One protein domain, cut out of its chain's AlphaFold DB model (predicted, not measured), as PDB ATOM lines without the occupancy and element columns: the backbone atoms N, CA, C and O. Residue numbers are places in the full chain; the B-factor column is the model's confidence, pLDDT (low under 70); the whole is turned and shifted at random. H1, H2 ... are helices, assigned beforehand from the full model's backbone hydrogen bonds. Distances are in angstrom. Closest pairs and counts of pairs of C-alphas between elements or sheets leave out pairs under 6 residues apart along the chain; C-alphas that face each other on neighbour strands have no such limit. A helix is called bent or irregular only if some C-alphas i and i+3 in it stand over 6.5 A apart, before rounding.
ATOM      1  N   ILE A  43      32.086 -26.272 -35.617       83.88
ATOM      2  CA  ILE A  43      33.045 -27.213 -36.214       83.88
ATOM      3  C   ILE A  43      33.576 -28.187 -35.147       83.88
ATOM      4  O   ILE A  43      34.421 -27.803 -34.329       83.88
ATOM      5  N   PRO A  44      33.142 -29.463 -35.151       84.69
ATOM      6  CA  PRO A  44      33.658 -30.480 -34.240       84.69
ATOM      7  C   PRO A  44      35.012 -31.011 -34.734       84.69
ATOM      8  O   PRO A  44      35.096 -32.078 -35.336       84.69
ATOM      9  N   VAL A  45      36.091 -30.267 -34.466       85.19
ATOM     10  CA  VAL A  45      37.473 -30.570 -34.908       85.19
ATOM     11  C   VAL A  45      37.891 -32.018 -34.609       85.19
ATOM     12  O   VAL A  45      38.510 -32.669 -35.446       85.19
ATOM     13  N   ALA A  46      37.496 -32.555 -33.451       83.50
ATOM     14  CA  ALA A  46      37.804 -33.927 -33.043       83.50
ATOM     15  C   ALA A  46      37.171 -35.010 -33.941       83.50
ATOM     16  O   ALA A  46      37.678 -36.125 -34.004       83.50
ATOM     17  N   SER A  47      36.080 -34.686 -34.639       87.06
ATOM     18  CA  SER A  47      35.327 -35.611 -35.495       87.06
ATOM     19  C   SER A  47      35.679 -35.481 -36.979       87.06
ATOM     20  O   SER A  47      35.132 -36.215 -37.802       87.06
ATOM     21  N   LEU A  48      36.566 -34.550 -37.344       90.62
ATOM     22  CA  LEU A  48      36.980 -34.372 -38.732       90.62
ATOM     23  C   LEU A  48      37.818 -35.560 -39.203       90.62
ATOM     24  O   LEU A  48      38.667 -36.085 -38.480       90.62
ATOM     25  N   THR A  49      37.595 -35.951 -40.454       91.25
ATOM     26  CA  THR A  49      38.354 -36.996 -41.139       91.25
ATOM     27  C   THR A  49      38.918 -36.452 -42.443       91.25
ATOM     28  O   THR A  49      38.314 -35.575 -43.069       91.25
ATOM     29  N   LYS A  50      40.045 -37.015 -42.892       89.81
ATOM     30  CA  LYS A  50      40.648 -36.692 -44.192       89.81
ATOM     31  C   LYS A  50      39.632 -36.804 -45.333       89.81
ATOM     32  O   LYS A  50      39.483 -35.879 -46.118       89.81
ATOM     33  N   PHE A  51      38.898 -37.917 -45.386       89.25
ATOM     34  CA  PHE A  51      37.924 -38.188 -46.446       89.25
ATOM     35  C   PHE A  51      36.842 -37.104 -46.547       89.25
ATOM     36  O   PHE A  51      36.536 -36.651 -47.649       89.25
ATOM     37  N   LEU A  52      36.299 -36.658 -45.408       90.56
ATOM     38  CA  LEU A  52      35.288 -35.601 -45.372       90.56
ATOM     39  C   LEU A  52      35.838 -34.288 -45.940       90.56
ATOM     40  O   LEU A  52      35.215 -33.698 -46.818       90.56
ATOM     41  N   LEU A  53      37.006 -33.847 -45.463       90.88
ATOM     42  CA  LEU A  53      37.595 -32.577 -45.891       90.88
ATOM     43  C   LEU A  53      37.971 -32.589 -47.372       90.88
ATOM     44  O   LEU A  53      37.621 -31.652 -48.087       90.88
ATOM     45  N   CYS A  54      38.595 -33.668 -47.854       85.62
ATOM     46  CA  CYS A  54      38.904 -33.815 -49.273       85.62
ATOM     47  C   CYS A  54      37.626 -33.807 -50.126       85.62
ATOM     48  O   CYS A  54      37.573 -33.109 -51.132       85.62
ATOM     49  N   SER A  55      36.569 -34.511 -49.702       86.19
ATOM     50  CA  SER A  55      35.292 -34.541 -50.432       86.19
ATOM     51  C   SER A  55      34.652 -33.155 -50.530       86.19
ATOM     52  O   SER A  55      34.162 -32.775 -51.593       86.19
ATOM     53  N   ILE A  56      34.686 -32.379 -49.441       89.75
ATOM     54  CA  ILE A  56      34.173 -31.004 -49.416       89.75
ATOM     55  C   ILE A  56      34.991 -30.104 -50.348       89.75
ATOM     56  O   ILE A  56      34.407 -29.371 -51.144       89.75
ATOM     57  N   LEU A  57      36.324 -30.173 -50.289       87.38
ATOM     58  CA  LEU A  57      37.203 -29.385 -51.158       87.38
ATOM     59  C   LEU A  57      36.962 -29.703 -52.636       87.38
ATOM     60  O   LEU A  57      36.730 -28.790 -53.425       87.38
ATOM     61  N   CYS A  58      36.901 -30.984 -53.007       80.94
ATOM     62  CA  CYS A  58      36.572 -31.394 -54.371       80.94
ATOM     63  C   CYS A  58      35.192 -30.879 -54.817       80.94
ATOM     64  O   CYS A  58      35.037 -30.439 -55.956       80.94
ATOM     65  N   ALA A  59      34.188 -30.916 -53.935       84.50
ATOM     66  CA  ALA A  59      32.841 -30.443 -54.248       84.50
ATOM     67  C   ALA A  59      32.771 -28.918 -54.435       84.50
ATOM     68  O   ALA A  59      32.017 -28.435 -55.275       84.50
ATOM     69  N   VAL A  60      33.547 -28.149 -53.667       86.62
ATOM     70  CA  VAL A  60      33.566 -26.679 -53.748       86.62
ATOM     71  C   VAL A  60      34.360 -26.178 -54.960       86.62
ATOM     72  O   VAL A  60      33.971 -25.164 -55.557       86.62
ATOM     73  N   SER A  61      35.435 -26.884 -55.327       78.19
ATOM     74  CA  SER A  61      36.312 -26.537 -56.453       78.19
ATOM     75  C   SER A  61      35.713 -26.876 -57.823       78.19
ATOM     76  O   SER A  61      35.988 -26.180 -58.798       78.19
ATOM     77  N   ASN A  62      34.860 -27.899 -57.925       74.75
ATOM     78  CA  ASN A  62      34.185 -28.230 -59.182       74.75
ATOM     79  C   ASN A  62      32.984 -27.291 -59.422       74.75
ATOM     80  O   ASN A  62      31.938 -27.414 -58.793       74.75
ATOM     81  N   GLN A  63      33.126 -26.346 -60.357       64.44
ATOM     82  CA  GLN A  63      32.150 -25.278 -60.644       64.44
ATOM     83  C   GLN A  63      30.938 -25.709 -61.495       64.44
ATOM     84  O   GLN A  63      30.260 -24.869 -62.080       64.44
ATOM     85  N   GLU A  64      30.662 -27.002 -61.630       58.97
ATOM     86  CA  GLU A  64      29.980 -27.467 -62.842       58.97
ATOM     87  C   GLU A  64      28.455 -27.263 -62.873       58.97
ATOM     88  O   GLU A  64      27.875 -27.460 -63.941       58.97
ATOM     89  N   ARG A  65      27.772 -26.840 -61.791       61.78
ATOM     90  CA  ARG A  65      26.302 -26.657 -61.829       61.78
ATOM     91  C   ARG A  65      25.738 -25.543 -60.933       61.78
ATOM     92  O   ARG A  65      26.114 -25.402 -59.773       61.78
ATOM     93  N   ILE A  66      24.782 -24.786 -61.488       61.97
ATOM     94  CA  ILE A  66      24.064 -23.661 -60.846       61.97
ATOM     95  C   ILE A  66      23.085 -24.145 -59.756       61.97
ATOM     96  O   ILE A  66      22.870 -23.453 -58.762       61.97
ATOM     97  N   ASP A  67      22.524 -25.349 -59.903       68.56
ATOM     98  CA  ASP A  67      21.555 -25.960 -58.973       68.56
ATOM     99  C   ASP A  67      22.145 -26.291 -57.588       68.56
ATOM    100  O   ASP A  67      21.413 -26.545 -56.633       68.56
ATOM    101  N   TRP A  68      23.471 -26.227 -57.451       77.69
ATOM    102  CA  TRP A  68      24.198 -26.525 -56.222       77.69
ATOM    103  C   TRP A  68      24.620 -25.267 -55.438       77.69
ATOM    104  O   TRP A  68      25.300 -25.368 -54.417       77.69
ATOM    105  N   ASN A  69      24.209 -24.063 -55.857       79.75
ATOM    106  CA  ASN A  69      24.680 -22.811 -55.250       79.75
ATOM    107  C   ASN A  69      24.451 -22.730 -53.729       79.75
ATOM    108  O   ASN A  69      25.356 -22.321 -53.000       79.75
ATOM    109  N   HIS A  70      23.292 -23.170 -53.225       78.81
ATOM    110  CA  HIS A  70      23.030 -23.183 -51.782       78.81
ATOM    111  C   HIS A  70      23.970 -24.139 -51.033       78.81
ATOM    112  O   HIS A  70      24.643 -23.734 -50.084       78.81
ATOM    113  N   SER A  71      24.066 -25.391 -51.486       84.62
ATOM    114  CA  SER A  71      24.946 -26.400 -50.892       84.62
ATOM    115  C   SER A  71      26.409 -25.963 -50.935       84.62
ATOM    116  O   SER A  71      27.108 -26.051 -49.928       84.62
ATOM    117  N   ARG A  72      26.868 -25.403 -52.059       86.12
ATOM    118  CA  ARG A  72      28.219 -24.844 -52.195       86.12
ATOM    119  C   ARG A  72      28.462 -23.699 -51.228       86.12
ATOM    120  O   ARG A  72      29.517 -23.673 -50.605       86.12
ATOM    121  N   ARG A  73      27.499 -22.786 -51.062       85.88
ATOM    122  CA  ARG A  73      27.596 -21.689 -50.089       85.88
ATOM    123  C   ARG A  73      27.735 -22.224 -48.664       85.88
ATOM    124  O   ARG A  73      28.586 -21.742 -47.925       85.88
ATOM    125  N   THR A  74      26.965 -23.247 -48.297       86.81
ATOM    126  CA  THR A  74      27.057 -23.900 -46.981       86.81
ATOM    127  C   THR A  74      28.406 -24.591 -46.779       86.81
ATOM    128  O   THR A  74      29.021 -24.454 -45.723       86.81
ATOM    129  N   LEU A  75      28.915 -25.288 -47.798       90.62
ATOM    130  CA  LEU A  75      30.235 -25.920 -47.750       90.62
ATOM    131  C   LEU A  75      31.376 -24.892 -47.677       90.62
ATOM    132  O   LEU A  75      32.335 -25.093 -46.937       90.62
ATOM    133  N   LEU A  76      31.255 -23.768 -48.385       90.31
ATOM    134  CA  LEU A  76      32.179 -22.639 -48.276       90.31
ATOM    135  C   LEU A  76      32.165 -22.039 -46.866       90.31
ATOM    136  O   LEU A  76      33.231 -21.834 -46.290       90.31
ATOM    137  N   ALA A  77      30.983 -21.812 -46.284       89.75
ATOM    138  CA  ALA A  77      30.859 -21.338 -44.906       89.75
ATOM    139  C   ALA A  77      31.546 -22.296 -43.923       89.75
ATOM    140  O   ALA A  77      32.325 -21.854 -43.082       89.75
ATOM    141  N   PHE A  78      31.335 -23.608 -44.081       91.50
ATOM    142  CA  PHE A  78      32.000 -24.632 -43.279       91.50
ATOM    143  C   PHE A  78      33.532 -24.567 -43.391       91.50
ATOM    144  O   PHE A  78      34.218 -24.586 -42.372       91.50
ATOM    145  N   LEU A  79      34.082 -24.456 -44.606       92.44
ATOM    146  CA  LEU A  79      35.531 -24.353 -44.819       92.44
ATOM    147  C   LEU A  79      36.120 -23.078 -44.194       92.44
ATOM    148  O   LEU A  79      37.184 -23.128 -43.578       92.44
ATOM    149  N   LEU A  80      35.425 -21.944 -44.315       92.31
ATOM    150  CA  LEU A  80      35.855 -20.674 -43.724       92.31
ATOM    151  C   LEU A  80      35.805 -20.711 -42.190       92.31
ATOM    152  O   LEU A  80      36.748 -20.263 -41.533       92.31
ATOM    153  N   ALA A  81      34.745 -21.292 -41.623       90.94
ATOM    154  CA  ALA A  81      34.615 -21.520 -40.186       90.94
ATOM    155  C   ALA A  81      35.721 -22.438 -39.662       90.94
ATOM    156  O   ALA A  81      36.342 -22.144 -38.642       90.94
ATOM    157  N   LEU A  82      36.012 -23.523 -40.390       91.94
ATOM    158  CA  LEU A  82      37.101 -24.438 -40.071       91.94
ATOM    159  C   LEU A  82      38.445 -23.707 -40.056       91.94
ATOM    160  O   LEU A  82      39.179 -23.839 -39.080       91.94
ATOM    161  N   ASN A  83      38.757 -22.912 -41.087       92.12
ATOM    162  CA  ASN A  83      40.017 -22.168 -41.135       92.12
ATOM    163  C   ASN A  83      40.189 -21.256 -39.916       92.12
ATOM    164  O   ASN A  83      41.220 -21.329 -39.244       92.12
ATOM    165  N   LYS A  84      39.163 -20.457 -39.593       89.69
ATOM    166  CA  LYS A  84      39.200 -19.582 -38.417       89.69
ATOM    167  C   LYS A  84      39.342 -20.388 -37.128       89.69
ATOM    168  O   LYS A  84      40.148 -20.048 -36.269       89.69
ATOM    169  N   ARG A  85      38.602 -21.491 -36.994       88.69
ATOM    170  CA  ARG A  85      38.648 -22.313 -35.782       88.69
ATOM    171  C   ARG A  85      40.026 -22.930 -35.556       88.69
ATOM    172  O   ARG A  85      40.474 -23.018 -34.418       88.69
ATOM    173  N   LEU A  86      40.703 -23.343 -36.625       90.25
ATOM    174  CA  LEU A  86      42.077 -23.835 -36.555       90.25
ATOM    175  C   LEU A  86      43.062 -22.731 -36.140       90.25
ATOM    176  O   LEU A  86      43.997 -23.021 -35.401       90.25
ATOM    177  N   GLU A  87      42.868 -21.488 -36.593       89.50
ATOM    178  CA  GLU A  87      43.671 -20.328 -36.165       89.50
ATOM    179  C   GLU A  87      43.474 -20.028 -34.673       89.50
ATOM    180  O   GLU A  87      44.454 -19.981 -33.933       89.50
ATOM    181  N   GLU A  88      42.222 -19.940 -34.210       87.38
ATOM    182  CA  GLU A  88      41.882 -19.706 -32.797       87.38
ATOM    183  C   GLU A  88      42.471 -20.788 -31.878       87.38
ATOM    184  O   GLU A  88      43.051 -20.494 -30.835       87.38
ATOM    185  N   LEU A  89      42.341 -22.064 -32.259       85.62
ATOM    186  CA  LEU A  89      42.869 -23.172 -31.463       85.62
ATOM    187  C   LEU A  89      44.400 -23.190 -31.439       85.62
ATOM    188  O   LEU A  89      44.979 -23.554 -30.416       85.62
ATOM    189  N   LYS A  90      45.052 -22.771 -32.528       85.69
ATOM    190  CA  LYS A  90      46.511 -22.640 -32.587       85.69
ATOM    191  C   LYS A  90      47.006 -21.497 -31.699       85.69
ATOM    192  O   LYS A  90      47.996 -21.664 -30.998       85.69
ATOM    193  N   GLU A  91      46.305 -20.366 -31.678       86.19
ATOM    194  CA  GLU A  91      46.615 -19.247 -30.781       86.19
ATOM    195  C   GLU A  91      46.472 -19.648 -29.304       86.19
ATOM    196  O   GLU A  91      47.361 -19.385 -28.491       86.19
ATOM    197  N   ILE A  92      45.396 -20.367 -28.964       82.31
ATOM    198  CA  ILE A  92      45.171 -20.893 -27.611       82.31
ATOM    199  C   ILE A  92      46.274 -21.879 -27.205       82.31
ATOM    200  O   ILE A  92      46.765 -21.793 -26.078       82.31
ATOM    201  N   ALA A  93      46.669 -22.787 -28.103       81.12
ATOM    202  CA  ALA A  93      47.746 -23.746 -27.857       81.12
ATOM    203  C   ALA A  93      49.099 -23.048 -27.641       81.12
ATOM    204  O   ALA A  93      49.829 -23.406 -26.729       81.12
ATOM    205  N   ASN A  94      49.396 -21.996 -28.411       78.12
ATOM    206  CA  ASN A  94      50.634 -21.223 -28.261       78.12
ATOM    207  C   ASN A  94      50.680 -20.377 -26.978       78.12
ATOM    208  O   ASN A  94      51.760 -20.023 -26.520       78.12
ATOM    209  N   THR A  95      49.523 -20.003 -26.425       79.69
ATOM    210  CA  THR A  95      49.436 -19.130 -25.238       79.69
ATOM    211  C   THR A  95      49.427 -19.923 -23.930       79.69
ATOM    212  O   THR A  95      49.681 -19.376 -22.859       79.69
ATOM    213  N   ARG A  96      49.089 -21.213 -23.986       75.31
ATOM    214  CA  ARG A  96      48.982 -22.079 -22.813       75.31
ATOM    215  C   ARG A  96      49.948 -23.243 -22.990       75.31
ATOM    216  O   ARG A  96      49.578 -24.233 -23.609       75.31
ATOM    217  N   ASP A  97      51.133 -23.129 -22.389       63.41
ATOM    218  CA  ASP A  97      52.213 -24.138 -22.424       63.41
ATOM    219  C   ASP A  97      51.754 -25.565 -22.043       63.41
ATOM    220  O   ASP A  97      52.392 -26.550 -22.403       63.41
ATOM    221  N   GLU A  98      50.623 -25.700 -21.341       62.06
ATOM    222  CA  GLU A  98      50.046 -26.982 -20.918       62.06
ATOM    223  C   GLU A  98      48.990 -27.562 -21.878       62.06
ATOM    224  O   GLU A  98      48.542 -28.698 -21.684       62.06
ATOM    225  N   ILE A  99      48.573 -26.840 -22.929       59.66
ATOM    226  CA  ILE A  99      47.639 -27.362 -23.942       59.66
ATOM    227  C   ILE A  99      48.415 -28.216 -24.951       59.66
ATOM    228  O   ILE A  99      48.664 -27.851 -26.091       59.66
ATOM    229  N   SER A 100      48.766 -29.394 -24.430       65.62
ATOM    230  CA  SER A 100      48.970 -30.697 -25.054       65.62
ATOM    231  C   SER A 100      49.412 -30.686 -26.515       65.62
ATOM    232  O   SER A 100      48.601 -30.486 -27.421       65.62
ATOM    233  N   ASP A 101      50.657 -31.107 -26.738       77.50
ATOM    234  CA  ASP A 101      51.213 -31.534 -28.029       77.50
ATOM    235  C   ASP A 101      50.231 -32.335 -28.904       77.50
ATOM    236  O   ASP A 101      50.313 -32.296 -30.131       77.50
ATOM    237  N   GLN A 102      49.291 -33.078 -28.303       77.12
ATOM    238  CA  GLN A 102      48.265 -33.818 -29.040       77.12
ATOM    239  C   GLN A 102      47.294 -32.908 -29.798       77.12
ATOM    240  O   GLN A 102      46.915 -33.235 -30.922       77.12
ATOM    241  N   ILE A 103      46.891 -31.776 -29.212       79.75
ATOM    242  CA  ILE A 103      46.003 -30.806 -29.863       79.75
ATOM    243  C   ILE A 103      46.746 -30.156 -31.022       79.75
ATOM    244  O   ILE A 103      46.235 -30.168 -32.138       79.75
ATOM    245  N   THR A 104      47.976 -29.689 -30.801       83.00
ATOM    246  CA  THR A 104      48.810 -29.102 -31.858       83.00
ATOM    247  C   THR A 104      49.025 -30.081 -33.013       83.00
ATOM    248  O   THR A 104      48.731 -29.745 -34.159       83.00
ATOM    249  N   ARG A 105      49.393 -31.340 -32.724       86.56
ATOM    250  CA  ARG A 105      49.512 -32.395 -33.748       86.56
ATOM    251  C   ARG A 105      48.212 -32.613 -34.514       86.56
ATOM    252  O   ARG A 105      48.249 -32.815 -35.724       86.56
ATOM    253  N   LYS A 106      47.065 -32.580 -33.831       86.06
ATOM    254  CA  LYS A 106      45.765 -32.757 -34.482       86.06
ATOM    255  C   LYS A 106      45.419 -31.584 -35.399       86.06
ATOM    256  O   LYS A 106      44.882 -31.802 -36.481       86.06
ATOM    257  N   LEU A 107      45.723 -30.355 -34.982       88.81
ATOM    258  CA  LEU A 107      45.529 -29.161 -35.806       88.81
ATOM    259  C   LEU A 107      46.403 -29.219 -37.063       88.81
ATOM    260  O   LEU A 107      45.900 -28.963 -38.156       88.81
ATOM    261  N   ASP A 108      47.667 -29.615 -36.920       88.88
ATOM    262  CA  ASP A 108      48.589 -29.774 -38.047       88.88
ATOM    263  C   ASP A 108      48.141 -30.895 -38.996       88.88
ATOM    264  O   ASP A 108      48.156 -30.717 -40.214       88.88
ATOM    265  N   GLU A 109      47.660 -32.021 -38.464       91.12
ATOM    266  CA  GLU A 109      47.093 -33.112 -39.264       91.12
ATOM    267  C   GLU A 109      45.894 -32.631 -40.099       91.12
ATOM    268  O   GLU A 109      45.813 -32.888 -41.302       91.12
ATOM    269  N   ILE A 110      44.980 -31.872 -39.491       91.19
ATOM    270  CA  ILE A 110      43.823 -31.315 -40.199       91.19
ATOM    271  C   ILE A 110      44.264 -30.309 -41.267       91.19
ATOM    272  O   ILE A 110      43.697 -30.298 -42.361       91.19
ATOM    273  N   ARG A 111      45.291 -29.493 -40.997       90.69
ATOM    274  CA  ARG A 111      45.876 -28.585 -41.996       90.69
ATOM    275  C   ARG A 111      46.438 -29.354 -43.191       90.69
ATOM    276  O   ARG A 111      46.176 -28.964 -44.323       90.69
ATOM    277  N   GLN A 112      47.115 -30.476 -42.956       89.50
ATOM    278  CA  GLN A 112      47.605 -31.340 -44.033       89.50
ATOM    279  C   GLN A 112      46.471 -31.960 -44.853       89.50
ATOM    280  O   GLN A 112      46.599 -32.101 -46.064       89.50
ATOM    281  N   TRP A 113      45.340 -32.307 -44.233       90.69
ATOM    282  CA  TRP A 113      44.178 -32.838 -44.957       90.69
ATOM    283  C   TRP A 113      43.486 -31.814 -45.857       90.69
ATOM    284  O   TRP A 113      42.751 -32.205 -46.762       90.69
ATOM    285  N   LEU A 114      43.691 -30.521 -45.597       89.56
ATOM    286  CA  LEU A 114      43.162 -29.447 -46.430       89.56
ATOM    287  C   LEU A 114      43.999 -29.223 -47.695       89.56
ATOM    288  O   LEU A 114      43.517 -28.579 -48.622       89.56
ATOM    289  N   VAL A 115      45.214 -29.773 -47.759       86.62
ATOM    290  CA  VAL A 115      45.991 -29.838 -48.999       86.62
ATOM    291  C   VAL A 115      45.317 -30.850 -49.922       86.62
ATOM    292  O   VAL A 115      45.162 -32.020 -49.567       86.62
ATOM    293  N   TYR A 116      44.906 -30.399 -51.104       76.44
ATOM    294  CA  TYR A 116      44.279 -31.248 -52.113       76.44
ATOM    295  C   TYR A 116      45.133 -31.301 -53.375       76.44
ATOM    296  O   TYR A 116      45.952 -30.421 -53.635       76.44
ATOM    297  N   GLU A 117      44.953 -32.360 -54.153       69.38
ATOM    298  CA  GLU A 117      45.589 -32.514 -55.454       69.38
ATOM    299  C   GLU A 117      44.666 -31.916 -56.520       69.38
ATOM    300  O   GLU A 117      43.488 -32.275 -56.608       69.38
ATOM    301  N   ASP A 118      45.175 -30.943 -57.274       69.69
ATOM    302  CA  ASP A 118      44.451 -30.347 -58.400       69.69
ATOM    303  C   ASP A 118      44.446 -31.301 -59.615       69.69
ATOM    304  O   ASP A 118      45.143 -32.318 -59.628       69.69
ATOM    305  N   ARG A 119      43.693 -30.971 -60.672       68.44
ATOM    306  CA  ARG A 119      43.570 -31.784 -61.902       68.44
ATOM    307  C   ARG A 119      44.919 -32.084 -62.577       68.44
ATOM    308  O   ARG A 119      45.042 -33.106 -63.243       68.44
ATOM    309  N   ASP A 120      45.917 -31.229 -62.358       77.69
ATOM    310  CA  ASP A 120      47.278 -31.361 -62.892       77.69
ATOM    311  C   ASP A 120      48.224 -32.171 -61.978       77.69
ATOM    312  O   ASP A 120      49.442 -32.146 -62.161       77.69
ATOM    313  N   GLY A 121      47.702 -32.842 -60.946       72.44
ATOM    314  CA  GLY A 121      48.506 -33.635 -60.008       72.44
ATOM    315  C   GLY A 121      49.350 -32.800 -59.037       72.44
ATOM    316  O   GLY A 121      50.253 -33.302 -58.372       72.44
ATOM    317  N   THR A 122      49.103 -31.489 -58.971       79.12
ATOM    318  CA  THR A 122      49.839 -30.580 -58.086       79.12
ATOM    319  C   THR A 122      49.119 -30.467 -56.749       79.12
ATOM    320  O   THR A 122      47.959 -30.056 -56.704       79.12
ATOM    321  N   CYS A 123      49.817 -30.769 -55.654       79.44
ATOM    322  CA  CYS A 123      49.330 -30.491 -54.305       79.44
ATOM    323  C   CYS A 123      49.214 -28.977 -54.097       79.44
ATOM    324  O   CYS A 123      50.212 -28.257 -54.186       79.44
ATOM    325  N   ARG A 124      48.006 -28.494 -53.812       77.81
ATOM    326  CA  ARG A 124      47.725 -27.083 -53.551       77.81
ATOM    327  C   ARG A 124      47.023 -26.916 -52.214       77.81
ATOM    328  O   ARG A 124      46.165 -27.707 -51.822       77.81
ATOM    329  N   GLU A 125      47.397 -25.850 -51.520       83.81
ATOM    330  CA  GLU A 125      46.632 -25.368 -50.380       83.81
ATOM    331  C   GLU A 125      45.395 -24.595 -50.865       83.81
ATOM    332  O   GLU A 125      45.439 -23.957 -51.924       83.81
ATOM    333  N   PRO A 126      44.284 -24.613 -50.109       86.56
ATOM    334  CA  PRO A 126      43.131 -23.791 -50.426       86.56
ATOM    335  C   PRO A 126      43.500 -22.308 -50.356       86.56
ATOM    336  O   PRO A 126      44.013 -21.828 -49.345       86.56
ATOM    337  N   ASN A 127      43.184 -21.557 -51.408       89.19
ATOM    338  CA  ASN A 127      43.291 -20.106 -51.378       89.19
ATOM    339  C   ASN A 127      42.134 -19.527 -50.546       89.19
ATOM    340  O   ASN A 127      41.038 -19.279 -51.047       89.19
ATOM    341  N   TRP A 128      42.367 -19.329 -49.248       89.81
ATOM    342  CA  TRP A 128      41.339 -18.881 -48.300       89.81
ATOM    343  C   TRP A 128      40.719 -17.524 -48.653       89.81
ATOM    344  O   TRP A 128      39.542 -17.300 -48.364       89.81
ATOM    345  N   ASN A 129      41.480 -16.636 -49.298       90.00
ATOM    346  CA  ASN A 129      40.975 -15.343 -49.759       90.00
ATOM    347  C   ASN A 129      40.005 -15.521 -50.927       90.00
ATOM    348  O   ASN A 129      38.903 -14.985 -50.893       90.00
ATOM    349  N   GLU A 130      40.360 -16.350 -51.905       90.44
ATOM    350  CA  GLU A 130      39.484 -16.671 -53.034       90.44
ATOM    351  C   GLU A 130      38.204 -17.391 -52.587       90.44
ATOM    352  O   GLU A 130      37.109 -17.064 -53.052       90.44
ATOM    353  N   LEU A 131      38.301 -18.325 -51.632       89.88
ATOM    354  CA  LEU A 131      37.127 -18.978 -51.044       89.88
ATOM    355  C   LEU A 131      36.219 -17.970 -50.325       89.88
ATOM    356  O   LEU A 131      34.996 -18.050 -50.442       89.88
ATOM    357  N   ARG A 132      36.804 -16.997 -49.614       90.44
ATOM    358  CA  ARG A 132      36.063 -15.919 -48.943       90.44
ATOM    359  C   ARG A 132      35.369 -15.003 -49.944       90.44
ATOM    360  O   ARG A 132      34.185 -14.728 -49.778       90.44
ATOM    361  N   GLU A 133      36.072 -14.566 -50.982       89.94
ATOM    362  CA  GLU A 133      35.492 -13.750 -52.052       89.94
ATOM    363  C   GLU A 133      34.366 -14.496 -52.773       89.94
ATOM    364  O   GLU A 133      33.313 -13.921 -53.042       89.94
ATOM    365  N   THR A 134      34.554 -15.790 -53.043       88.19
ATOM    366  CA  THR A 134      33.527 -16.648 -53.650       88.19
ATOM    367  C   THR A 134      32.299 -16.739 -52.751       88.19
ATOM    368  O   THR A 134      31.183 -16.535 -53.218       88.19
ATOM    369  N   TYR A 135      32.486 -16.978 -51.450       88.38
ATOM    370  CA  TYR A 135      31.390 -17.000 -50.482       88.38
ATOM    371  C   TYR A 135      30.627 -15.668 -50.432       88.38
ATOM    372  O   TYR A 135      29.395 -15.659 -50.454       88.38
ATOM    373  N   GLN A 136      31.345 -14.544 -50.405       86.88
ATOM    374  CA  GLN A 136      30.749 -13.207 -50.397       86.88
ATOM    375  C   GLN A 136      29.954 -12.936 -51.675       86.88
ATOM    376  O   GLN A 136      28.812 -12.494 -51.582       86.88
ATOM    377  N   LYS A 137      30.508 -13.273 -52.848       85.31
ATOM    378  CA  LYS A 137      29.806 -13.186 -54.140       85.31
ATOM    379  C   LYS A 137      28.519 -14.010 -54.124       85.31
ATOM    380  O   LYS A 137      27.454 -13.456 -54.338       85.31
ATOM    381  N   MET A 138      28.583 -15.281 -53.725       82.56
ATOM    382  CA  MET A 138      27.408 -16.168 -53.647       82.56
ATOM    383  C   MET A 138      26.371 -15.763 -52.586       82.56
ATOM    384  O   MET A 138      25.241 -16.253 -52.601       82.56
ATOM    385  N   THR A 139      26.754 -14.929 -51.621       79.88
ATOM    386  CA  THR A 139      25.843 -14.381 -50.606       79.88
ATOM    387  C   THR A 139      25.217 -13.065 -51.071       79.88
ATOM    388  O   THR A 139      24.077 -12.780 -50.719       79.88
ATOM    389  N   ALA A 140      25.950 -12.274 -51.858       75.50
ATOM    390  CA  ALA A 140      25.483 -11.021 -52.447       75.50
ATOM    391  C   ALA A 140      24.615 -11.243 -53.696       75.50
ATOM    392  O   ALA A 140      23.677 -10.481 -53.939       75.50
ATOM    393  N   ASP A 141      24.909 -12.291 -54.466       67.00
ATOM    394  CA  ASP A 141      24.095 -12.725 -55.589       67.00
ATOM    395  C   ASP A 141      22.740 -13.179 -55.039       67.00
ATOM    396  O   ASP A 141      22.619 -14.214 -54.378       67.00
TER     397      ASP A 141
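This is residues 43 to 141 of the 157 residues of the protein "Hypothetical protein" of Rotaria socialis (UniProt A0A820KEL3). One long helix, H2, is the spine of this domain; H1 and H3 pack along one side of it, meeting near their ends at a blunt corner, and H4 packs on another side of its first half. A long loop of residues 114 to 127 folds back from the end of H3 to bring the backbone round to H4. The printed part has 99 residues with four named helices, H1, H2, H3 and H4 in that order, and no named strand; the class is all helix. It is only just compact, close to loose, with a radius of gyration of the C-alphas of 14.8 A, and its C-alphas span 48 by 32 by 22 A.

Start at Ile 43 and go on to C-alpha 50 at (40.648, -36.692, -44.192), where H1, residues 50 to 61, begins; it is 16.5 A long. Next find C-alpha 66 at (24.064, -23.661, -60.846); from there H2, residues 66 to 95, runs 44.0 A to Thr 95. Look near residue 73 for its kink of 32 degrees; H2 is also irregular, with C-alphas 67 and 70 standing 7.8 A apart. H3, residues 101 to 113, measures 18.4 A. H4, residues 128 to 140, measures 18.2 A and ends with C-alpha 140 at (25.483, -11.021, -52.447).

Begin with H2, the hub, the helix that touches most others. With residues 72 to 76 alone it touches residues 56 to 60 of H1, at a steep tilt of 50 degrees, opposite ways; the closest C-alphas, of Val 60 and Arg 72, are 5.9 A apart. With residues 86 to 93 it touches residues 103 to 107 of H3, and the two form a helical hairpin at a shallow tilt of 29 degrees, opposite ways; the closest C-alphas, of Leu 86 and Leu 107, are 6.4 A apart. With residues 69 to 83 it touches H4 at a steep tilt of 45 degrees, opposite ways; the closest C-alphas, of Arg 73 and Tyr 135, are 6.0 A apart. H1 touches H3 at a steep tilt of 39 degrees, the same way, and the closest C-alphas, of Lys 50 and Trp 113, are 5.3 A apart. The helix packing is mostly crossed: of 4 touching pairs, 1 is at a shallow tilt. H4 is apart from H1 and from H3. In H1, H3 and H4 every O i to N i+4 pair is within hydrogen-bond range; in H2 it is 24 of 26.

The two C-alphas farthest apart, of Ile 66 and Glu 98, are 47.8 A apart. The printed part has no cut. The links from H1 to H2 and from H2 to H3 are tight; the link from H3 to H4 is long, 14 residues, and in it residues 116 to 117 pair antiparallel with residues 123 to 124. The mean pLDDT of the printed part is 82.9; look for values under 70 at residues 63 to 67, 97 to 100, 117 to 119 and 141.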